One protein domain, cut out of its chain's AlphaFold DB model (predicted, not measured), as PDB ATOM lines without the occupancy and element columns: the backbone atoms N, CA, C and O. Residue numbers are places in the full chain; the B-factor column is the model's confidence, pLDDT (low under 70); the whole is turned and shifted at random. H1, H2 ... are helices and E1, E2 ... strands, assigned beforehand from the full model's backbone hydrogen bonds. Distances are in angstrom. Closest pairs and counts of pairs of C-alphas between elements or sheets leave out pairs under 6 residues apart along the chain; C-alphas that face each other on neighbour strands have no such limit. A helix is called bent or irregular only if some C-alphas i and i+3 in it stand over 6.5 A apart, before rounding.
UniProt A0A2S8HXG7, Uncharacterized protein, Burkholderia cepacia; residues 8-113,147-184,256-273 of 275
ATOM      1  N   PHE A   8     195.204 202.338 234.821       97.38
ATOM      2  CA  PHE A   8     196.441 202.997 234.412       97.38
ATOM      3  C   PHE A   8     197.264 202.141 233.447       97.38
ATOM      4  O   PHE A   8     197.736 202.646 232.429       97.38
ATOM      5  N   PHE A   9     197.381 200.834 233.702       97.69
ATOM      6  CA  PHE A   9     198.053 199.939 232.769       97.69
ATOM      7  C   PHE A   9     197.358 199.933 231.407       97.69
ATOM      8  O   PHE A   9     198.007 200.156 230.392       97.69
ATOM      9  N   GLU A  10     196.041 199.733 231.373       97.75
ATOM     10  CA  GLU A  10     195.281 199.663 230.121       97.75
ATOM     11  C   GLU A  10     195.368 200.951 229.294       97.75
ATOM     12  O   GLU A  10     195.499 200.894 228.072       97.75
ATOM     13  N   GLN A  11     195.292 202.111 229.952       97.62
ATOM     14  CA  GLN A  11     195.193 203.407 229.277       97.62
ATOM     15  C   GLN A  11     196.554 204.038 228.969       97.62
ATOM     16  O   GLN A  11     196.673 204.737 227.963       97.62
ATOM     17  N   THR A  12     197.565 203.792 229.805       97.75
ATOM     18  CA  THR A  12     198.859 204.485 229.731       97.75
ATOM     19  C   THR A  12     200.003 203.533 229.409       97.75
ATOM     20  O   THR A  12     200.805 203.819 228.520       97.75
ATOM     21  N   LEU A  13     200.099 202.396 230.106       98.31
ATOM     22  CA  LEU A  13     201.294 201.546 230.034       98.31
ATOM     23  C   LEU A  13     201.206 200.417 229.005       98.31
ATOM     24  O   LEU A  13     202.248 199.914 228.605       98.31
ATOM     25  N   ARG A  14     200.021 199.998 228.550       97.94
ATOM     26  CA  ARG A  14     199.874 198.836 227.655       97.94
ATOM     27  C   ARG A  14     200.616 199.034 226.338       97.94
ATOM     28  O   ARG A  14     201.442 198.202 225.979       97.94
ATOM     29  N   ALA A  15     200.351 200.142 225.646       98.12
ATOM     30  CA  ALA A  15     201.003 200.442 224.372       98.12
ATOM     31  C   ALA A  15     202.524 200.597 224.541       98.12
ATOM     32  O   ALA A  15     203.294 200.093 223.729       98.12
ATOM     33  N   VAL A  16     202.948 201.231 225.639       98.44
ATOM     34  CA  VAL A  16     204.358 201.391 226.024       98.44
ATOM     35  C   VAL A  16     205.016 200.029 226.245       98.44
ATOM     36  O   VAL A  16     206.069 199.750 225.686       98.44
ATOM     37  N   TYR A  17     204.380 199.154 227.020       98.38
ATOM     38  CA  TYR A  17     204.860 197.808 227.317       98.38
ATOM     39  C   TYR A  17     205.007 196.965 226.052       98.38
ATOM     40  O   TYR A  17     206.028 196.304 225.865       98.38
ATOM     41  N   GLU A  18     204.009 196.999 225.170       97.88
ATOM     42  CA  GLU A  18     204.026 196.276 223.898       97.88
ATOM     43  C   GLU A  18     205.133 196.799 222.969       97.88
ATOM     44  O   GLU A  18     205.871 195.994 222.397       97.88
ATOM     45  N   ALA A  19     205.312 198.122 222.879       98.25
ATOM     46  CA  ALA A  19     206.397 198.743 222.118       98.25
ATOM     47  C   ALA A  19     207.780 198.362 222.671       98.25
ATOM     48  O   ALA A  19     208.651 197.927 221.914       98.25
ATOM     49  N   LEU A  20     207.965 198.421 223.993       98.38
ATOM     50  CA  LEU A  20     209.204 198.003 224.650       98.38
ATOM     51  C   LEU A  20     209.493 196.518 224.426       98.38
ATOM     52  O   LEU A  20     210.624 196.175 224.096       98.38
ATOM     53  N   CYS A  21     208.492 195.638 224.537       97.75
ATOM     54  CA  CYS A  21     208.658 194.209 224.253       97.75
ATOM     55  C   CYS A  21     209.049 193.947 222.789       97.75
ATOM     56  O   CYS A  21     209.781 192.997 222.512       97.75
ATOM     57  N   ALA A  22     208.568 194.773 221.855       97.25
ATOM     58  CA  ALA A  22     208.923 194.694 220.440       97.25
ATOM     59  C   ALA A  22     210.280 195.347 220.111       97.25
ATOM     60  O   ALA A  22     210.794 195.154 219.006       97.25
ATOM     61  N   SER A  23     210.866 196.109 221.040       97.12
ATOM     62  CA  SER A  23     212.150 196.779 220.830       97.12
ATOM     63  C   SER A  23     213.295 195.765 220.659       97.12
ATOM     64  O   SER A  23     213.276 194.702 221.289       97.12
ATOM     65  N   PRO A  24     214.335 196.075 219.859       95.94
ATOM     66  CA  PRO A  24     215.460 195.163 219.669       95.94
ATOM     67  C   PRO A  24     216.154 194.720 220.972       95.94
ATOM     68  O   PRO A  24     216.427 193.523 221.087       95.94
ATOM     69  N   PRO A  25     216.409 195.596 221.973       95.19
ATOM     70  CA  PRO A  25     217.005 195.159 223.235       95.19
ATOM     71  C   PRO A  25     216.163 194.104 223.964       95.19
ATOM     72  O   PRO A  25     216.714 193.099 224.408       95.19
ATOM     73  N   ALA A  26     214.840 194.282 224.050       96.44
ATOM     74  CA  ALA A  26     213.974 193.318 224.729       96.44
ATOM     75  C   ALA A  26     213.799 192.027 223.923       96.44
ATOM     76  O   ALA A  26     213.982 190.935 224.459       96.44
ATOM     77  N   ALA A  27     213.520 192.142 222.624       95.19
ATOM     78  CA  ALA A  27     213.271 190.998 221.750       95.19
ATOM     79  C   ALA A  27     214.487 190.068 221.597       95.19
ATOM     80  O   ALA A  27     214.325 188.912 221.211       95.19
ATOM     81  N   LEU A  28     215.702 190.545 221.889       95.75
ATOM     82  CA  LEU A  28     216.928 189.743 221.831       95.75
ATOM     83  C   LEU A  28     217.428 189.264 223.197       95.75
ATOM     84  O   LEU A  28     218.176 188.289 223.238       95.75
ATOM     85  N   HIS A  29     217.063 189.944 224.288       97.62
ATOM     86  CA  HIS A  29     217.682 189.704 225.594       97.62
ATOM     87  C   HIS A  29     216.708 189.534 226.759       97.62
ATOM     88  O   HIS A  29     217.183 189.267 227.855       97.62
ATOM     89  N   LEU A  30     215.399 189.704 226.589       97.19
ATOM     90  CA  LEU A  30     214.418 189.677 227.685       97.19
ATOM     91  C   LEU A  30     213.207 188.791 227.343       97.19
ATOM     92  O   LEU A  30     212.075 189.087 227.710       97.19
ATOM     93  N   ASN A  31     213.408 187.682 226.628       96.56
ATOM     94  CA  ASN A  31     212.305 186.812 226.209       96.56
ATOM     95  C   ASN A  31     211.812 185.851 227.293       96.56
ATOM     96  O   ASN A  31     210.773 185.214 227.085       96.56
ATOM     97  N   GLY A  32     212.535 185.739 228.410       96.81
ATOM     98  CA  GLY A  32     212.232 184.812 229.498       96.81
ATOM     99  C   GLY A  32     212.903 183.451 229.339       96.81
ATOM    100  O   GLY A  32     212.400 182.465 229.870       96.81
ATOM    101  N   VAL A  33     214.011 183.376 228.593       98.06
ATOM    102  CA  VAL A  33     214.753 182.126 228.386       98.06
ATOM    103  C   VAL A  33     215.973 182.104 229.299       98.06
ATOM    104  O   VAL A  33     217.019 182.656 228.967       98.06
ATOM    105  N   PHE A  34     215.863 181.475 230.464       98.19
ATOM    106  CA  PHE A  34     216.945 181.432 231.450       98.19
ATOM    107  C   PHE A  34     216.887 180.167 232.301       98.19
ATOM    108  O   PHE A  34     215.896 179.438 232.321       98.19
ATOM    109  N   ARG A  35     217.968 179.913 233.041       98.44
ATOM    110  CA  ARG A  35     218.062 178.777 233.955       98.44
ATOM    111  C   ARG A  35     217.799 179.214 235.387       98.44
ATOM    112  O   ARG A  35     218.645 179.885 235.975       98.44
ATOM    113  N   PHE A  36     216.690 178.778 235.964       98.19
ATOM    114  CA  PHE A  36     216.311 179.057 237.346       98.19
ATOM    115  C   PHE A  36     216.561 177.847 238.241       98.19
ATOM    116  O   PHE A  36     216.046 176.765 237.970       98.19
ATOM    117  N   GLN A  37     217.381 178.000 239.284       96.06
ATOM    118  CA  GLN A  37     217.716 176.913 240.221       96.06
ATOM    119  C   GLN A  37     218.145 175.606 239.522       96.06
ATOM    120  O   GLN A  37     217.864 174.499 239.969       96.06
ATOM    121  N   GLY A  38     218.833 175.731 238.383       95.62
ATOM    122  CA  GLY A  38     219.283 174.592 237.574       95.62
ATOM    123  C   GLY A  38     218.289 174.091 236.520       95.62
ATOM    124  O   GLY A  38     218.702 173.325 235.652       95.62
ATOM    125  N   HIS A  39     217.040 174.556 236.527       96.75
ATOM    126  CA  HIS A  39     216.008 174.200 235.552       96.75
ATOM    127  C   HIS A  39     215.958 175.204 234.399       96.75
ATOM    128  O   HIS A  39     215.941 176.410 234.626       96.75
ATOM    129  N   GLU A  40     215.951 174.712 233.162       97.75
ATOM    130  CA  GLU A  40     215.786 175.555 231.972       97.75
ATOM    131  C   GLU A  40     214.322 175.983 231.840       97.75
ATOM    132  O   GLU A  40     213.423 175.138 231.879       97.75
ATOM    133  N   LEU A  41     214.101 177.283 231.670       97.75
ATOM    134  CA  LEU A  41     212.802 177.880 231.391       97.75
ATOM    135  C   LEU A  41     212.831 178.483 229.985       97.75
ATOM    136  O   LEU A  41     213.797 179.144 229.602       97.75
ATOM    137  N   ASP A  42     211.766 178.259 229.219       97.25
ATOM    138  CA  ASP A  42     211.460 179.053 228.027       97.25
ATOM    139  C   ASP A  42     210.535 180.215 228.396       97.25
ATOM    140  O   ASP A  42     209.981 180.214 229.489       97.25
ATOM    141  N   GLY A  43     210.305 181.167 227.486       93.56
ATOM    142  CA  GLY A  43     209.504 182.372 227.751       93.56
ATOM    143  C   GLY A  43     208.022 182.155 228.106       93.56
ATOM    144  O   GLY A  43     207.366 183.092 228.555       93.56
ATOM    145  N   ALA A  44     207.478 180.954 227.889       96.00
ATOM    146  CA  ALA A  44     206.090 180.607 228.214       96.00
ATOM    147  C   ALA A  44     205.975 179.734 229.474       96.00
ATOM    148  O   ALA A  44     204.866 179.478 229.948       96.00
ATOM    149  N   SER A  45     207.107 179.276 230.011       97.00
ATOM    150  CA  SER A  45     207.180 178.464 231.217       97.00
ATOM    151  C   SER A  45     206.556 179.205 232.395       97.00
ATOM    152  O   SER A  45     206.713 180.416 232.537       97.00
ATOM    153  N   MET A  46     205.842 178.479 233.252       96.50
ATOM    154  CA  MET A  46     205.261 179.067 234.456       96.50
ATOM    155  C   MET A  46     206.350 179.280 235.510       96.50
ATOM    156  O   MET A  46     207.158 178.386 235.761       96.50
ATOM    157  N   PHE A  47     206.338 180.451 236.134       95.88
ATOM    158  CA  PHE A  47     207.227 180.856 237.211       95.88
ATOM    159  C   PHE A  47     206.390 181.179 238.451       95.88
ATOM    160  O   PHE A  47     205.403 181.915 238.362       95.88
ATOM    161  N   GLN A  48     206.779 180.606 239.588       94.06
ATOM    162  CA  GLN A  48     206.158 180.870 240.881       94.06
ATOM    163  C   GLN A  48     207.071 181.800 241.675       94.06
ATOM    164  O   GLN A  48     208.218 181.444 241.935       94.06
ATOM    165  N   LEU A  49     206.544 182.953 242.068       90.00
ATOM    166  CA  LEU A  49     207.162 183.872 243.013       90.00
ATOM    167  C   LEU A  49     206.216 183.984 244.209       90.00
ATOM    168  O   LEU A  49     205.175 184.618 244.086       90.00
ATOM    169  N   GLU A  50     206.539 183.333 245.325       86.62
ATOM    170  CA  GLU A  50     205.668 183.269 246.511       86.62
ATOM    171  C   GLU A  50     204.237 182.788 246.184       86.62
ATOM    172  O   GLU A  50     204.046 181.624 245.833       86.62
ATOM    173  N   ASP A  51     203.232 183.661 246.276       87.19
ATOM    174  CA  ASP A  51     201.815 183.459 245.939       87.19
ATOM    175  C   ASP A  51     201.460 183.896 244.502       87.19
ATOM    176  O   ASP A  51     200.350 183.642 244.023       87.19
ATOM    177  N   ILE A  52     202.404 184.492 243.773       90.06
ATOM    178  CA  ILE A  52     202.219 185.016 242.421       90.06
ATOM    179  C   ILE A  52     202.670 183.987 241.380       90.06
ATOM    180  O   ILE A  52     203.813 183.533 241.344       90.06
ATOM    181  N   VAL A  53     201.759 183.670 240.460       94.06
ATOM    182  CA  VAL A  53     202.018 182.804 239.304       94.06
ATOM    183  C   VAL A  53     202.094 183.666 238.042       94.06
ATOM    184  O   VAL A  53     201.087 184.251 237.637       94.06
ATOM    185  N   MET A  54     203.237 183.670 237.362       96.06
ATOM    186  CA  MET A  54     203.442 184.418 236.114       96.06
ATOM    187  C   MET A  54     204.189 183.585 235.070       96.06
ATOM    188  O   MET A  54     204.578 182.447 235.330       96.06
ATOM    189  N   THR A  55     204.357 184.108 233.861       97.25
ATOM    190  CA  THR A  55     205.277 183.505 232.884       97.25
ATOM    191  C   THR A  55     206.727 183.842 233.231       97.25
ATOM    192  O   THR A  55     207.014 184.880 233.820       97.25
ATOM    193  N   SER A  56     207.670 183.001 232.826       97.62
ATOM    194  CA  SER A  56     209.107 183.279 232.929       97.62
ATOM    195  C   SER A  56     209.500 184.583 232.229       97.62
ATOM    196  O   SER A  56     210.399 185.268 232.701       97.62
ATOM    197  N   ARG A  57     208.822 184.978 231.143       97.75
ATOM    198  CA  ARG A  57     209.025 186.285 230.506       97.75
ATOM    199  C   ARG A  57     208.646 187.430 231.437       97.75
ATOM    200  O   ARG A  57     209.421 188.365 231.595       97.75
ATOM    201  N   GLU A  58     207.482 187.351 232.072       97.69
ATOM    202  CA  GLU A  58     207.063 188.346 233.064       97.69
ATOM    203  C   GLU A  58     208.018 188.366 234.267       97.69
ATOM    204  O   GLU A  58     208.396 189.447 234.715       97.69
ATOM    205  N   ALA A  59     208.497 187.203 234.718       97.88
ATOM    206  CA  ALA A  59     209.514 187.115 235.764       97.88
ATOM    207  C   ALA A  59     210.849 187.735 235.321       97.88
ATOM    208  O   ALA A  59     211.491 188.441 236.094       97.88
ATOM    209  N   ALA A  60     211.258 187.525 234.067       98.25
ATOM    210  CA  ALA A  60     212.468 188.116 233.514       98.25
ATOM    211  C   ALA A  60     212.374 189.640 233.414       98.25
ATOM    212  O   ALA A  60     213.356 190.327 233.683       98.25
ATOM    213  N   HIS A  61     211.199 190.173 233.088       98.56
ATOM    214  CA  HIS A  61     210.946 191.608 233.126       98.56
ATOM    215  C   HIS A  61     211.008 192.147 234.560       98.56
ATOM    216  O   HIS A  61     211.763 193.082 234.810       98.56
ATOM    217  N   LEU A  62     210.287 191.532 235.507       98.38
ATOM    218  CA  LEU A  62     210.273 191.946 236.916       98.38
ATOM    219  C   LEU A  62     211.675 191.934 237.539       98.38
ATOM    220  O   LEU A  62     212.062 192.872 238.224       98.38
ATOM    221  N   LEU A  63     212.439 190.873 237.292       98.38
ATOM    222  CA  LEU A  63     213.739 190.633 237.918       98.38
ATOM    223  C   LEU A  63     214.918 191.090 237.044       98.38
ATOM    224  O   LEU A  63     216.067 190.772 237.351       98.38
ATOM    225  N   MET A  64     214.644 191.786 235.933       98.56
ATOM    226  CA  MET A  64     215.641 192.227 234.948       98.56
ATOM    227  C   MET A  64     216.628 191.110 234.546       98.56
ATOM    228  O   MET A  64     217.846 191.306 234.477       98.56
ATOM    229  N   VAL A  65     216.098 189.907 234.307       98.38
ATOM    230  CA  VAL A  65     216.868 188.714 233.935       98.38
ATOM    231  C   VAL A  65     217.054 188.682 232.429       98.38
ATOM    232  O   VAL A  65     216.091 188.592 231.674       98.38
ATOM    233  N   PHE A  66     218.308 188.667 231.989       98.25
ATOM    234  CA  PHE A  66     218.620 188.548 230.570       98.25
ATOM    235  C   PHE A  66     218.555 187.097 230.079       98.25
ATOM    236  O   PHE A  66     218.860 186.166 230.831       98.25
ATOM    237  N   ASP A  67     218.249 186.895 228.803       97.94
ATOM    238  CA  ASP A  67     218.244 185.574 228.185       97.94
ATOM    239  C   ASP A  67     219.624 184.891 228.313       97.94
ATOM    240  O   ASP A  67     220.683 185.528 228.292       97.94
ATOM    241  N   GLY A  68     219.613 183.575 228.524       97.31
ATOM    242  CA  GLY A  68     220.807 182.762 228.779       97.31
ATOM    243  C   GLY A  68     221.395 182.903 230.190       97.31
ATOM    244  O   GLY A  68     222.421 182.284 230.497       97.31
ATOM    245  N   SER A  69     220.770 183.690 231.073       98.25
ATOM    246  CA  SER A  69     221.243 183.851 232.450       98.25
ATOM    247  C   SER A  69     221.068 182.587 233.288       98.25
ATOM    248  O   SER A  69     220.184 181.760 233.059       98.25
ATOM    249  N   ARG A  70     221.892 182.472 234.330       98.38
ATOM    250  CA  ARG A  70     221.650 181.574 235.463       98.38
ATOM    251  C   ARG A  70     221.144 182.399 236.631       98.38
ATOM    252  O   ARG A  70     221.793 183.378 236.995       98.38
ATOM    253  N   VAL A  71     220.029 181.979 237.205       98.38
ATOM    254  CA  VAL A  71     219.347 182.666 238.296       98.38
ATOM    255  C   VAL A  71     219.254 181.731 239.492       98.38
ATOM    256  O   VAL A  71     218.831 180.579 239.357       98.38
ATOM    257  N   SER A  72     219.659 182.228 240.657       98.00
ATOM    258  CA  SER A  72     219.492 181.547 241.942       98.00
ATOM    259  C   SER A  72     218.772 182.456 242.928       98.00
ATOM    260  O   SER A  72     219.186 183.600 243.120       98.00
ATOM    261  N   GLU A  73     217.742 181.919 243.561       97.19
ATOM    262  CA  GLU A  73     216.961 182.558 244.617       97.19
ATOM    263  C   GLU A  73     217.587 182.256 245.983       97.19
ATOM    264  O   GLU A  73     218.039 181.129 246.224       97.19
ATOM    265  N   GLN A  74     217.653 183.272 246.838       95.56
ATOM    266  CA  GLN A  74     218.212 183.220 248.185       95.56
ATOM    267  C   GLN A  74     217.423 184.141 249.112       95.56
ATOM    268  O   GLN A  74     217.238 185.317 248.801       95.56
ATOM    269  N   GLU A  75     217.052 183.620 250.274       94.69
ATOM    270  CA  GLU A  75     216.515 184.417 251.372       94.69
ATOM    271  C   GLU A  75     217.614 185.269 252.008       94.69
ATOM    272  O   GLU A  75     218.729 184.796 252.260       94.69
ATOM    273  N   GLN A  76     217.289 186.526 252.281       92.94
ATOM    274  CA  GLN A  76     218.112 187.441 253.053       92.94
ATOM    275  C   GLN A  76     217.318 187.874 254.287       92.94
ATOM    276  O   GLN A  76     216.299 188.542 254.169       92.94
ATOM    277  N   HIS A  77     217.786 187.484 255.472       89.44
ATOM    278  CA  HIS A  77     217.066 187.725 256.727       89.44
ATOM    279  C   HIS A  77     217.415 189.057 257.399       89.44
ATOM    280  O   HIS A  77     216.608 189.575 258.161       89.44
ATOM    281  N   ASP A  78     218.589 189.607 257.095       90.31
ATOM    282  CA  ASP A  78     219.104 190.850 257.667       90.31
ATOM    283  C   ASP A  78     219.380 191.873 256.560       90.31
ATOM    284  O   ASP A  78     219.379 191.542 255.372       90.31
ATOM    285  N   PHE A  79     219.651 193.121 256.931       88.06
ATOM    286  CA  PHE A  79     220.120 194.105 255.961       88.06
ATOM    287  C   PHE A  79     221.444 193.662 255.323       88.06
ATOM    288  O   PHE A  79     222.353 193.155 255.987       88.06
ATOM    289  N   GLY A  80     221.525 193.824 254.004       83.19
ATOM    290  CA  GLY A  80     222.714 193.537 253.217       83.19
ATOM    291  C   GLY A  80     223.817 194.564 253.460       83.19
ATOM    292  O   GLY A  80     223.622 195.572 254.130       83.19
ATOM    293  N   LEU A  81     224.996 194.319 252.882       80.44
ATOM    294  CA  LEU A  81     226.153 195.213 253.036       80.44
ATOM    295  C   LEU A  81     225.926 196.619 252.461       80.44
ATOM    296  O   LEU A  81     226.545 197.562 252.941       80.44
ATOM    297  N   ASP A  82     225.057 196.736 251.458       81.50
ATOM    298  CA  ASP A  82     224.691 197.990 250.794       81.50
ATOM    299  C   ASP A  82     223.274 198.442 251.203       81.50
ATOM    300  O   ASP A  82     222.519 198.961 250.386       81.50
ATOM    301  N   ASP A  83     222.884 198.169 252.453       86.69
ATOM    302  CA  ASP A  83     221.562 198.480 253.025       86.69
ATOM    303  C   ASP A  83     220.377 197.824 252.291       86.69
ATOM    304  O   ASP A  83     219.223 198.215 252.452       86.69
ATOM    305  N   ALA A  84     220.644 196.772 251.510       91.00
ATOM    306  CA  ALA A  84     219.611 195.983 250.853       91.00
ATOM    307  C   ALA A  84     218.652 195.390 251.912       91.00
ATOM    308  O   ALA A  84     219.133 194.702 252.817       91.00
ATOM    309  N   PRO A  85     217.328 195.607 251.835       94.06
ATOM    310  CA  PRO A  85     216.385 195.182 252.869       94.06
ATOM    311  C   PRO A  85     216.260 193.651 252.948       94.06
ATOM    312  O   PRO A  85     216.501 192.973 251.946       94.06
ATOM    313  N   PRO A  86     215.871 193.075 254.099       93.94
ATOM    314  CA  PRO A  86     215.520 191.658 254.197       93.94
ATOM    315  C   PRO A  86     214.424 191.262 253.198       93.94
ATOM    316  O   PRO A  86     213.455 191.991 253.021       93.94
ATOM    317  N   GLY A  87     214.553 190.106 252.551       94.88
ATOM    318  CA  GLY A  87     213.600 189.619 251.552       94.88
ATOM    319  C   GLY A  87     214.165 188.494 250.685       94.88
ATOM    320  O   GLY A  87     215.251 187.966 250.945       94.88
ATOM    321  N   THR A  88     213.454 188.156 249.614       96.38
ATOM    322  CA  THR A  88     213.858 187.114 248.665       96.38
ATOM    323  C   THR A  88     214.639 187.734 247.509       96.38
ATOM    324  O   THR A  88     214.126 188.568 246.760       96.38
ATOM    325  N   TYR A  89     215.889 187.309 247.323       97.38
ATOM    326  CA  TYR A  89     216.789 187.861 246.314       97.38
ATOM    327  C   TYR A  89     217.153 186.878 245.216       97.38
ATOM    328  O   TYR A  89     217.578 185.745 245.448       97.38
ATOM    329  N   PHE A  90     217.135 187.388 243.993       98.06
ATOM    330  CA  PHE A  90     217.484 186.681 242.775       98.06
ATOM    331  C   PHE A  90     218.849 187.161 242.305       98.06
ATOM    332  O   PHE A  90     219.027 188.315 241.931       98.06
ATOM    333  N   THR A  91     219.838 186.271 242.339       98.19
ATOM    334  CA  THR A  91     221.180 186.539 241.808       98.19
ATOM    335  C   THR A  91     221.260 186.070 240.364       98.19
ATOM    336  O   THR A  91     221.104 184.880 240.087       98.19
ATOM    337  N   ILE A  92     221.557 186.994 239.455       98.44
ATOM    338  CA  ILE A  92     221.620 186.777 238.014       98.44
ATOM    339  C   ILE A  92     223.080 186.773 237.555       98.44
ATOM    340  O   ILE A  92     223.834 187.729 237.754       98.44
ATOM    341  N   ILE A  93     223.475 185.691 236.888       97.75
ATOM    342  CA  ILE A  93     224.790 185.541 236.264       97.75
ATOM    343  C   ILE A  93     224.603 185.412 234.757       97.75
ATOM    344  O   ILE A  93     224.034 184.428 234.281       97.75
ATOM    345  N   ASN A  94     225.165 186.355 234.002       97.19
ATOM    346  CA  ASN A  94     225.155 186.343 232.545       97.19
ATOM    347  C   ASN A  94     226.526 186.749 231.994       97.19
ATOM    348  O   ASN A  94     227.011 187.850 232.233       97.19
ATOM    349  N   ARG A  95     227.172 185.855 231.243       94.12
ATOM    350  CA  ARG A  95     228.528 186.085 230.721       94.12
ATOM    351  C   ARG A  95     228.561 186.832 229.395       94.12
ATOM    352  O   ARG A  95     229.649 186.975 228.846       94.12
ATOM    353  N   GLU A  96     227.430 187.263 228.869       93.62
ATOM    354  CA  GLU A  96     227.357 187.988 227.603       93.62
ATOM    355  C   GLU A  96     227.081 189.465 227.849       93.62
ATOM    356  O   GLU A  96     227.773 190.302 227.274       93.62
ATOM    357  N   VAL A  97     226.167 189.783 228.773       95.19
ATOM    358  CA  VAL A  97     225.723 191.168 229.009       95.19
ATOM    359  C   VAL A  97     226.133 191.766 230.360       95.19
ATOM    360  O   VAL A  97     226.272 192.984 230.437       95.19
ATOM    361  N   ILE A  98     226.405 190.968 231.405       95.12
ATOM    362  CA  ILE A  98     226.821 191.483 232.731       95.12
ATOM    363  C   ILE A  98     228.347 191.607 232.805       95.12
ATOM    364  O   ILE A  98     229.072 190.737 232.307       95.12
ATOM    365  N   HIS A  99     228.851 192.698 233.400       91.12
ATOM    366  CA  HIS A  99     230.291 192.974 233.520       91.12
ATOM    367  C   HIS A  99     231.060 191.785 234.111       91.12
ATOM    368  O   HIS A  99     230.576 191.092 235.004       91.12
ATOM    369  N   GLU A 100     232.257 191.516 233.589       89.12
ATOM    370  CA  GLU A 100     233.062 190.383 234.046       89.12
ATOM    371  C   GLU A 100     233.374 190.490 235.545       89.12
ATOM    372  O   GLU A 100     233.780 191.538 236.025       89.12
ATOM    373  N   GLY A 101     233.160 189.402 236.289       89.88
ATOM    374  CA  GLY A 101     233.340 189.380 237.744       89.88
ATOM    375  C   GLY A 101     232.150 189.910 238.549       89.88
ATOM    376  O   GLY A 101     232.126 189.711 239.760       89.88
ATOM    377  N   HIS A 102     231.138 190.493 237.900       93.75
ATOM    378  CA  HIS A 102     229.928 190.988 238.558       93.75
ATOM    379  C   HIS A 102     228.732 190.054 238.359       93.75
ATOM    380  O   HIS A 102     228.716 189.166 237.501       93.75
ATOM    381  N   LYS A 103     227.720 190.273 239.192       95.88
ATOM    382  CA  LYS A 103     226.405 189.638 239.133       95.88
ATOM    383  C   LYS A 103     225.369 190.732 239.333       95.88
ATOM    384  O   LYS A 103     225.645 191.683 240.063       95.88
ATOM    385  N   ASN A 104     224.206 190.576 238.718       97.62
ATOM    386  CA  ASN A 104     223.072 191.424 239.059       97.62
ATOM    387  C   ASN A 104     222.298 190.758 240.190       97.62
ATOM    388  O   ASN A 104     222.327 189.529 240.322       97.62
ATOM    389  N   ARG A 105     221.639 191.558 241.018       97.75
ATOM    390  CA  ARG A 105     220.888 191.069 242.166       97.75
ATOM    391  C   ARG A 105     219.672 191.950 242.383       97.75
ATOM    392  O   ARG A 105     219.831 193.156 242.517       97.75
ATOM    393  N   ILE A 106     218.495 191.332 242.376       98.12
ATOM    394  CA  ILE A 106     217.195 191.994 242.541       98.12
ATOM    395  C   ILE A 106     216.452 191.300 243.674       98.12
ATOM    396  O   ILE A 106     216.399 190.070 243.697       98.12
ATOM    397  N   GLY A 107     215.931 192.076 244.614       97.00
ATOM    398  CA  GLY A 107     215.165 191.609 245.761       97.00
ATOM    399  C   GLY A 107     213.691 191.942 245.626       97.00
ATOM    400  O   GLY A 107     213.337 192.985 245.080       97.00
ATOM    401  N   ILE A 108     212.850 191.064 246.149       96.81
ATOM    402  CA  ILE A 108     211.457 191.352 246.474       96.81
ATOM    403  C   ILE A 108     211.366 191.315 247.993       96.81
ATOM    404  O   ILE A 108     211.869 190.379 248.617       96.81
ATOM    405  N   TYR A 109     210.779 192.348 248.584       94.81
ATOM    406  CA  TYR A 109     210.695 192.464 250.032       94.81
ATOM    407  C   TYR A 109     209.339 192.998 250.475       94.81
ATOM    408  O   TYR A 109     208.602 193.606 249.695       94.81
ATOM    409  N   MET A 110     209.021 192.738 251.740       91.69
ATOM    410  CA  MET A 110     207.851 193.296 252.403       91.69
ATOM    411  C   MET A 110     208.252 194.621 253.044       91.69
ATOM    412  O   MET A 110     209.215 194.665 253.809       91.69
ATOM    413  N   GLU A 111     207.506 195.683 252.774       84.69
ATOM    414  CA  GLU A 111     207.584 196.891 253.579       84.69
ATOM    415  C   GLU A 111     207.009 196.574 254.960       84.69
ATOM    416  O   GLU A 111     205.877 196.091 255.094       84.69
ATOM    417  N   GLU A 112     207.784 196.841 256.008       71.25
ATOM    418  CA  GLU A 112     207.203 196.943 257.337       71.25
ATOM    419  C   GLU A 112     206.215 198.109 257.284       71.25
ATOM    420  O   GLU A 112     206.600 199.248 257.029       71.25
ATOM    421  N   GLY A 113     204.919 197.810 257.427       50.91
ATOM    422  CA  GLY A 113     203.886 198.840 257.420       50.91
ATOM    423  C   GLY A 113     204.225 199.941 258.423       50.91
ATOM    424  O   GLY A 113     204.872 199.668 259.431       50.91
ATOM    425  N   VAL A 147     202.561 195.421 252.255       89.06
ATOM    426  CA  VAL A 147     202.891 196.028 250.970       89.06
ATOM    427  C   VAL A 147     204.238 195.482 250.511       89.06
ATOM    428  O   VAL A 147     205.146 195.289 251.316       89.06
ATOM    429  N   ARG A 148     204.355 195.153 249.223       94.12
ATOM    430  CA  ARG A 148     205.570 194.580 248.634       94.12
ATOM    431  C   ARG A 148     206.272 195.598 247.753       94.12
ATOM    432  O   ARG A 148     205.613 196.353 247.043       94.12
ATOM    433  N   ALA A 149     207.596 195.536 247.726       96.75
ATOM    434  CA  ALA A 149     208.434 196.396 246.903       96.75
ATOM    435  C   ALA A 149     209.576 195.608 246.243       96.75
ATOM    436  O   ALA A 149     209.886 194.470 246.612       96.75
ATOM    437  N   VAL A 150     210.193 196.219 245.229       98.00
ATOM    438  CA  VAL A 150     211.397 195.689 244.573       98.00
ATOM    439  C   VAL A 150     212.610 196.467 245.058       98.00
ATOM    440  O   VAL A 150     212.569 197.690 245.104       98.00
ATOM    441  N   HIS A 151     213.713 195.781 245.333       98.12
ATOM    442  CA  HIS A 151     215.005 196.415 245.562       98.12
ATOM    443  C   HIS A 151     216.013 196.009 244.479       98.12
ATOM    444  O   HIS A 151     216.307 194.826 244.288       98.12
ATOM    445  N   VAL A 152     216.566 196.983 243.759       98.06
ATOM    446  CA  VAL A 152     217.653 196.772 242.795       98.06
ATOM    447  C   VAL A 152     218.979 196.928 243.531       98.06
ATOM    448  O   VAL A 152     219.558 198.008 243.573       98.06
ATOM    449  N   ASP A 153     219.460 195.820 244.088       95.50
ATOM    450  CA  ASP A 153     220.724 195.764 244.832       95.50
ATOM    451  C   ASP A 153     221.915 196.006 243.887       95.50
ATOM    452  O   ASP A 153     222.715 196.921 244.062       95.50
ATOM    453  N   HIS A 154     221.984 195.247 242.787       92.06
ATOM    454  CA  HIS A 154     223.068 195.375 241.816       92.06
ATOM    455  C   HIS A 154     222.575 195.256 240.373       92.06
ATOM    456  O   HIS A 154     222.001 194.237 239.982       92.06
ATOM    457  N   LEU A 155     222.899 196.252 239.542       95.69
ATOM    458  CA  LEU A 155     222.689 196.208 238.095       95.69
ATOM    459  C   LEU A 155     223.951 196.650 237.346       95.69
ATOM    460  O   LEU A 155     224.250 197.836 237.217       95.69
ATOM    461  N   PHE A 156     224.681 195.677 236.810       95.31
ATOM    462  CA  PHE A 156     225.872 195.885 236.001       95.31
ATOM    463  C   PHE A 156     225.635 195.438 234.563       95.31
ATOM    464  O   PHE A 156     225.142 194.342 234.293       95.31
ATOM    465  N   LEU A 157     226.092 196.265 233.630       95.88
ATOM    466  CA  LEU A 157     226.153 195.941 232.213       95.88
ATOM    467  C   LEU A 157     227.593 196.046 231.715       95.88
ATOM    468  O   LEU A 157     228.405 196.833 232.209       95.88
ATOM    469  N   ARG A 158     227.929 195.232 230.720       94.75
ATOM    470  CA  ARG A 158     229.176 195.381 229.970       94.75
ATOM    471  C   ARG A 158     229.142 196.645 229.137       94.75
ATOM    472  O   ARG A 158     228.093 197.078 228.684       94.75
ATOM    473  N   ARG A 159     230.330 197.157 228.819       91.25
ATOM    474  CA  ARG A 159     230.477 198.257 227.856       91.25
ATOM    475  C   ARG A 159     229.948 197.900 226.463       91.25
ATOM    476  O   ARG A 159     229.593 198.798 225.722       91.25
ATOM    477  N   GLN A 160     229.942 196.614 226.112       93.38
ATOM    478  CA  GLN A 160     229.426 196.093 224.843       93.38
ATOM    479  C   GLN A 160     227.970 195.617 224.932       93.38
ATOM    480  O   GLN A 160     227.477 195.038 223.967       93.38
ATOM    481  N   ALA A 161     227.303 195.786 226.080       94.44
ATOM    482  CA  ALA A 161     225.873 195.525 226.148       94.44
ATOM    483  C   ALA A 161     225.143 196.439 225.142       94.44
ATOM    484  O   ALA A 161     225.602 197.562 224.922       94.44
ATOM    485  N   PRO A 162     224.041 195.974 224.531       94.81
ATOM    486  CA  PRO A 162     223.261 196.791 223.612       94.81
ATOM    487  C   PRO A 162     222.858 198.127 224.234       94.81
ATOM    488  O   PRO A 162     222.531 198.198 225.425       94.81
ATOM    489  N   ASP A 163     222.829 199.163 223.400       95.12
ATOM    490  CA  ASP A 163     222.355 200.478 223.810       95.12
ATOM    491  C   ASP A 163     220.957 200.372 224.426       95.12
ATOM    492  O   ASP A 163     220.098 199.613 223.969       95.12
ATOM    493  N   TYR A 164     220.750 201.130 225.501       96.44
ATOM    494  CA  TYR A 164     219.494 201.199 226.248       96.44
ATOM    495  C   TYR A 164     219.004 199.889 226.877       96.44
ATOM    496  O   TYR A 164     217.935 199.911 227.483       96.44
ATOM    497  N   LEU A 165     219.763 198.783 226.841       97.44
ATOM    498  CA  LEU A 165     219.331 197.520 227.458       97.44
ATOM    499  C   LEU A 165     218.933 197.706 228.932       97.44
ATOM    500  O   LEU A 165     217.896 197.201 229.340       97.44
ATOM    501  N   GLY A 166     219.709 198.481 229.698       96.88
ATOM    502  CA  GLY A 166     219.396 198.788 231.100       96.88
ATOM    503  C   GLY A 166     218.137 199.641 231.280       96.88
ATOM    504  O   GLY A 166     217.350 199.403 232.191       96.88
ATOM    505  N   THR A 167     217.911 200.613 230.392       98.00
ATOM    506  CA  THR A 167     216.689 201.434 230.395       98.00
ATOM    507  C   THR A 167     215.465 200.582 230.079       98.00
ATOM    508  O   THR A 167     214.468 200.658 230.789       98.00
ATOM    509  N   VAL A 168     215.543 199.753 229.035       98.56
ATOM    510  CA  VAL A 168     214.443 198.880 228.613       98.56
ATOM    511  C   VAL A 168     214.151 197.824 229.680       98.56
ATOM    512  O   VAL A 168     212.985 197.616 230.012       98.56
ATOM    513  N   SER A 169     215.182 197.204 230.270       98.50
ATOM    514  CA  SER A 169     214.993 196.230 231.350       98.50
ATOM    515  C   SER A 169     214.326 196.862 232.566       98.50
ATOM    516  O   SER A 169     213.381 196.287 233.100       98.50
ATOM    517  N   PHE A 170     214.761 198.061 232.968       98.69
ATOM    518  CA  PHE A 170     214.142 198.773 234.083       98.69
ATOM    519  C   PHE A 170     212.696 199.185 233.777       98.69
ATOM    520  O   PHE A 170     211.817 198.967 234.602       98.69
ATOM    521  N   ALA A 171     212.413 199.729 232.592       98.81
ATOM    522  CA  ALA A 171     211.056 200.141 232.237       98.81
ATOM    523  C   ALA A 171     210.074 198.958 232.244       98.81
ATOM    524  O   ALA A 171     208.960 199.072 232.757       98.81
ATOM    525  N   LEU A 172     210.495 197.798 231.727       98.81
ATOM    526  CA  LEU A 172     209.705 196.568 231.789       98.81
ATOM    527  C   LEU A 172     209.524 196.080 233.236       98.81
ATOM    528  O   LEU A 172     208.415 195.677 233.588       98.81
ATOM    529  N   CYS A 173     210.564 196.168 234.072       98.81
ATOM    530  CA  CYS A 173     210.487 195.887 235.508       98.81
ATOM    531  C   CYS A 173     209.440 196.769 236.194       98.81
ATOM    532  O   CYS A 173     208.511 196.229 236.790       98.81
ATOM    533  N   ALA A 174     209.514 198.094 236.030       98.81
ATOM    534  CA  ALA A 174     208.562 199.039 236.610       98.81
ATOM    535  C   ALA A 174     207.119 198.731 236.191       98.81
ATOM    536  O   ALA A 174     206.218 198.683 237.028       98.81
ATOM    537  N   ILE A 175     206.882 198.463 234.903       98.69
ATOM    538  CA  ILE A 175     205.534 198.153 234.407       98.69
ATOM    539  C   ILE A 175     205.008 196.844 235.012       98.69
ATOM    540  O   ILE A 175     203.845 196.779 235.416       98.69
ATOM    541  N   VAL A 176     205.831 195.794 235.080       98.25
ATOM    542  CA  VAL A 176     205.414 194.515 235.675       98.25
ATOM    543  C   VAL A 176     205.206 194.650 237.184       98.25
ATOM    544  O   VAL A 176     204.199 194.157 237.687       98.25
ATOM    545  N   ALA A 177     206.079 195.373 237.884       97.88
ATOM    546  CA  ALA A 177     205.945 195.675 239.304       97.88
ATOM    547  C   ALA A 177     204.626 196.410 239.609       97.88
ATOM    548  O   ALA A 177     203.873 195.982 240.482       97.88
ATOM    549  N   HIS A 178     204.270 197.425 238.813       97.75
ATOM    550  CA  HIS A 178     202.976 198.107 238.924       97.75
ATOM    551  C   HIS A 178     201.789 197.156 238.729       97.75
ATOM    552  O   HIS A 178     200.824 197.187 239.490       97.75
ATOM    553  N   ARG A 179     201.840 196.276 237.718       96.06
ATOM    554  CA  ARG A 179     200.767 195.292 237.473       96.06
ATOM    555  C   ARG A 179     200.600 194.293 238.614       96.06
ATOM    556  O   ARG A 179     199.514 193.743 238.771       96.06
ATOM    557  N   LEU A 180     201.667 194.043 239.365       94.88
ATOM    558  CA  LEU A 180     201.664 193.196 240.554       94.88
ATOM    559  C   LEU A 180     201.207 193.932 241.817       94.88
ATOM    560  O   LEU A 180     201.057 193.290 242.851       94.88
ATOM    561  N   GLY A 181     200.955 195.242 241.738       94.38
ATOM    562  CA  GLY A 181     200.560 196.048 242.890       94.38
ATOM    563  C   GLY A 181     201.701 196.303 243.873       94.38
ATOM    564  O   GLY A 181     201.431 196.540 245.046       94.38
ATOM    565  N   LEU A 182     202.956 196.235 243.416       95.44
ATOM    566  CA  LEU A 182     204.107 196.626 244.231       95.44
ATOM    567  C   LEU A 182     204.101 198.149 244.435       95.44
ATOM    568  O   LEU A 182     203.706 198.879 243.522       95.44
ATOM    569  N   SER A 183     204.523 198.624 245.609       96.69
ATOM    570  CA  SER A 183     204.457 200.048 245.973       96.69
ATOM    571  C   SER A 183     205.518 200.885 245.281       96.69
ATOM    572  O   SER A 183     205.209 201.919 244.693       96.69
ATOM    573  N   HIS A 184     206.767 200.432 245.318       98.19
ATOM    574  CA  HIS A 184     207.887 201.167 244.754       98.19
ATOM    575  C   HIS A 184     209.026 200.230 244.317       98.19
ATOM    576  O   HIS A 184     209.028 199.021 244.583       98.19
ATOM    577  N   ALA A 256     202.841 204.152 242.076       97.50
ATOM    578  CA  ALA A 256     201.480 204.680 242.070       97.50
ATOM    579  C   ALA A 256     201.118 205.288 240.703       97.50
ATOM    580  O   ALA A 256     201.954 205.851 239.997       97.50
ATOM    581  N   ALA A 257     199.857 205.156 240.287       97.31
ATOM    582  CA  ALA A 257     199.418 205.565 238.947       97.31
ATOM    583  C   ALA A 257     199.517 207.083 238.694       97.31
ATOM    584  O   ALA A 257     199.600 207.518 237.546       97.31
ATOM    585  N   ASP A 258     199.475 207.881 239.756       96.50
ATOM    586  CA  ASP A 258     199.603 209.338 239.764       96.50
ATOM    587  C   ASP A 258     201.025 209.822 240.094       96.50
ATOM    588  O   ASP A 258     201.263 211.030 240.143       96.50
ATOM    589  N   SER A 259     201.979 208.898 240.251       97.50
ATOM    590  CA  SER A 259     203.374 209.220 240.531       97.50
ATOM    591  C   SER A 259     204.022 210.026 239.390       97.50
ATOM    592  O   SER A 259     203.948 209.628 238.217       97.50
ATOM    593  N   PRO A 260     204.746 211.123 239.700       96.88
ATOM    594  CA  PRO A 260     205.514 211.875 238.707       96.88
ATOM    595  C   PRO A 260     206.680 211.065 238.116       96.88
ATOM    596  O   PRO A 260     207.166 211.399 237.027       96.88
ATOM    597  N   ALA A 261     207.106 209.984 238.783       98.12
ATOM    598  CA  ALA A 261     208.157 209.090 238.303       98.12
ATOM    599  C   ALA A 261     207.791 208.481 236.937       98.12
ATOM    600  O   ALA A 261     208.631 208.411 236.036       98.12
ATOM    601  N   TRP A 262     206.509 208.149 236.725       98.50
ATOM    602  CA  TRP A 262     206.015 207.673 235.432       98.50
ATOM    603  C   TRP A 262     206.150 208.712 234.331       98.50
ATOM    604  O   TRP A 262     206.573 208.370 233.229       98.50
ATOM    605  N   THR A 263     205.815 209.975 234.600       97.81
ATOM    606  CA  THR A 263     205.974 211.041 233.602       97.81
ATOM    607  C   THR A 263     207.433 211.154 233.171       97.81
ATOM    608  O   THR A 263     207.711 211.133 231.973       97.81
ATOM    609  N   LYS A 264     208.370 211.155 234.130       97.81
ATOM    610  CA  LYS A 264     209.813 211.190 233.852       97.81
ATOM    611  C   LYS A 264     210.277 209.996 233.022       97.81
ATOM    612  O   LYS A 264     210.938 210.191 232.003       97.81
ATOM    613  N   LEU A 265     209.896 208.779 233.413       98.69
ATOM    614  CA  LEU A 265     210.258 207.569 232.678       98.69
ATOM    615  C   LEU A 265     209.717 207.598 231.245       98.69
ATOM    616  O   LEU A 265     210.460 207.353 230.298       98.69
ATOM    617  N   LEU A 266     208.432 207.913 231.069       98.56
ATOM    618  CA  LEU A 266     207.787 207.911 229.756       98.56
ATOM    619  C   LEU A 266     208.342 209.003 228.836       98.56
ATOM    620  O   LEU A 266     208.528 208.749 227.645       98.56
ATOM    621  N   ASP A 267     208.643 210.188 229.364       98.12
ATOM    622  CA  ASP A 267     209.272 211.257 228.587       98.12
ATOM    623  C   ASP A 267     210.692 210.874 228.166       98.12
ATOM    624  O   ASP A 267     211.047 211.053 226.999       98.12
ATOM    625  N   TYR A 268     211.466 210.250 229.060       98.00
ATOM    626  CA  TYR A 268     212.789 209.730 228.723       98.00
ATOM    627  C   TYR A 268     212.720 208.667 227.617       98.00
ATOM    628  O   TYR A 268     213.486 208.719 226.654       98.00
ATOM    629  N   LEU A 269     211.784 207.715 227.712       98.31
ATOM    630  CA  LEU A 269     211.608 206.675 226.695       98.31
ATOM    631  C   LEU A 269     211.243 207.264 225.321       98.31
ATOM    632  O   LEU A 269     211.792 206.814 224.314       98.31
ATOM    633  N   ARG A 270     210.382 208.291 225.272       98.25
ATOM    634  CA  ARG A 270     210.041 209.013 224.028       98.25
ATOM    635  C   ARG A 270     211.232 209.776 223.464       98.25
ATOM    636  O   ARG A 270     211.488 209.710 222.268       98.25
ATOM    637  N   GLU A 271     211.976 210.486 224.313       97.31
ATOM    638  CA  GLU A 271     213.162 211.247 223.897       97.31
ATOM    639  C   GLU A 271     214.229 210.337 223.272       97.31
ATOM    640  O   GLU A 271     214.943 210.746 222.358       97.31
ATOM    641  N   LYS A 272     214.338 209.092 223.753       96.81
ATOM    642  CA  LYS A 272     215.259 208.081 223.214       96.81
ATOM    643  C   LYS A 272     214.669 207.240 222.081       96.81
ATOM    644  O   LYS A 272     215.323 206.289 221.663       96.81
ATOM    645  N   GLU A 273     213.477 207.586 221.589       96.75
ATOM    646  CA  GLU A 273     212.781 206.888 220.498       96.75
ATOM    647  C   GLU A 273     212.592 205.382 220.777       96.75
ATOM    648  O   GLU A 273     212.668 204.544 219.877       96.75
TER     649      GLU A 273
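What this domain is: This is residues 8 to 113, 147 to 184 and 256 to 273 of the 275 residues of an uncharacterized protein of Burkholderia cepacia (UniProt A0A2S8HXG7). What does the model look like? A strongly twisted sheet of six strands, E2 E1 E5 E6 E7 E8, makes one half, and helices H4, H1 and H5 make the other, with H4 nearest the sheet. Short helix H3 sits in the middle, between H4 and the small hairpin E3 E4, and H2 meets one end of H4. What is it built of? The printed part has 162 residues with five named helices and eight named strands, in the order H1 H2 E1 E2 E3 E4 H3 E5 E6 E7 E8 H4 H5; the class is mixed, the six-stranded sheet is mixed and E3 E4 antiparallel. The whole is compact and rounded, with a radius of gyration of the C-alphas of 15.1 A and spans of 40 by 37 by 30 A.

How they stand to each other: What does the first helix meet? H1, residues 8 to 22, touches H4, residues 165 to 179, opposite ways at a shallow tilt of 32 degrees, only just short of steep; their closest C-alphas, Leu 20 and Val 168, are 6.6 A apart. H1 is near H5, residues 260 to 271, which is close to but not clearly touching H4, with the closest C-alphas, Ala 171 and Leu 265, 7.5 A apart. What else does the hub, H4, touch? About perpendicular to it are H2, residues 24 to 29, touched by residues 165 to 169 alone (closest C-alphas Pro 25 and Leu 165, 5.4 A), and H3, residues 56 to 62 (Leu 62 and Cys 173, 4.2 A). H3 is on the six-stranded sheet, which H4 only grazes with residues 170 to 178. How do the strands pair? E1, residues 34 to 36, forms a hairpin with E2, residues 39 to 41 (N 36 to O 39, 2.8 A), and is parallel to E5, residues 70 to 76 (N 71 to O 35, 2.8 A). E5, E6, residues 87 to 93, and E7, residues 104 to 110, form a meander, each the antiparallel neighbour of the one before (N 74 to O 89 and N 90 to O 106, both 2.8 A). E7 is antiparallel to E8, residues 148 to 154 (N 107 to O 151, 2.8 A), and E3, residues 46 to 49, forms a hairpin with E4, residues 52 to 55 (N 47 to O 54, 2.8 A). Are the helix backbones whole? Every O i to N i+4 pair is within hydrogen-bond range in H2, H3, H4 and H5, but 8 of 11 in H1, which is irregular: C-alphas 12 and 15 are 7.0 A apart.

Where its parts are: Where do the elements begin and end? H1 starts at C-alpha 8, (196.441, 202.997, 234.412), and H5 ends at C-alpha 271, (213.162, 211.247, 223.897). How long are they? From first to last C-alpha, H4 is 21.2 A, H1 20.5 A, E7 20.3 A and H5 16.7 A.

The domain as a whole: Where is it cut? Residues 114 to 146 and 185 to 255 are not printed; the C-alphas across the cuts are 7.1 A apart for 113 and 147, and 7.8 A for 184 and 256. Are links long, or confidence low? Of the links printed whole, none is long, and residue 113 alone has a pLDDT under 70.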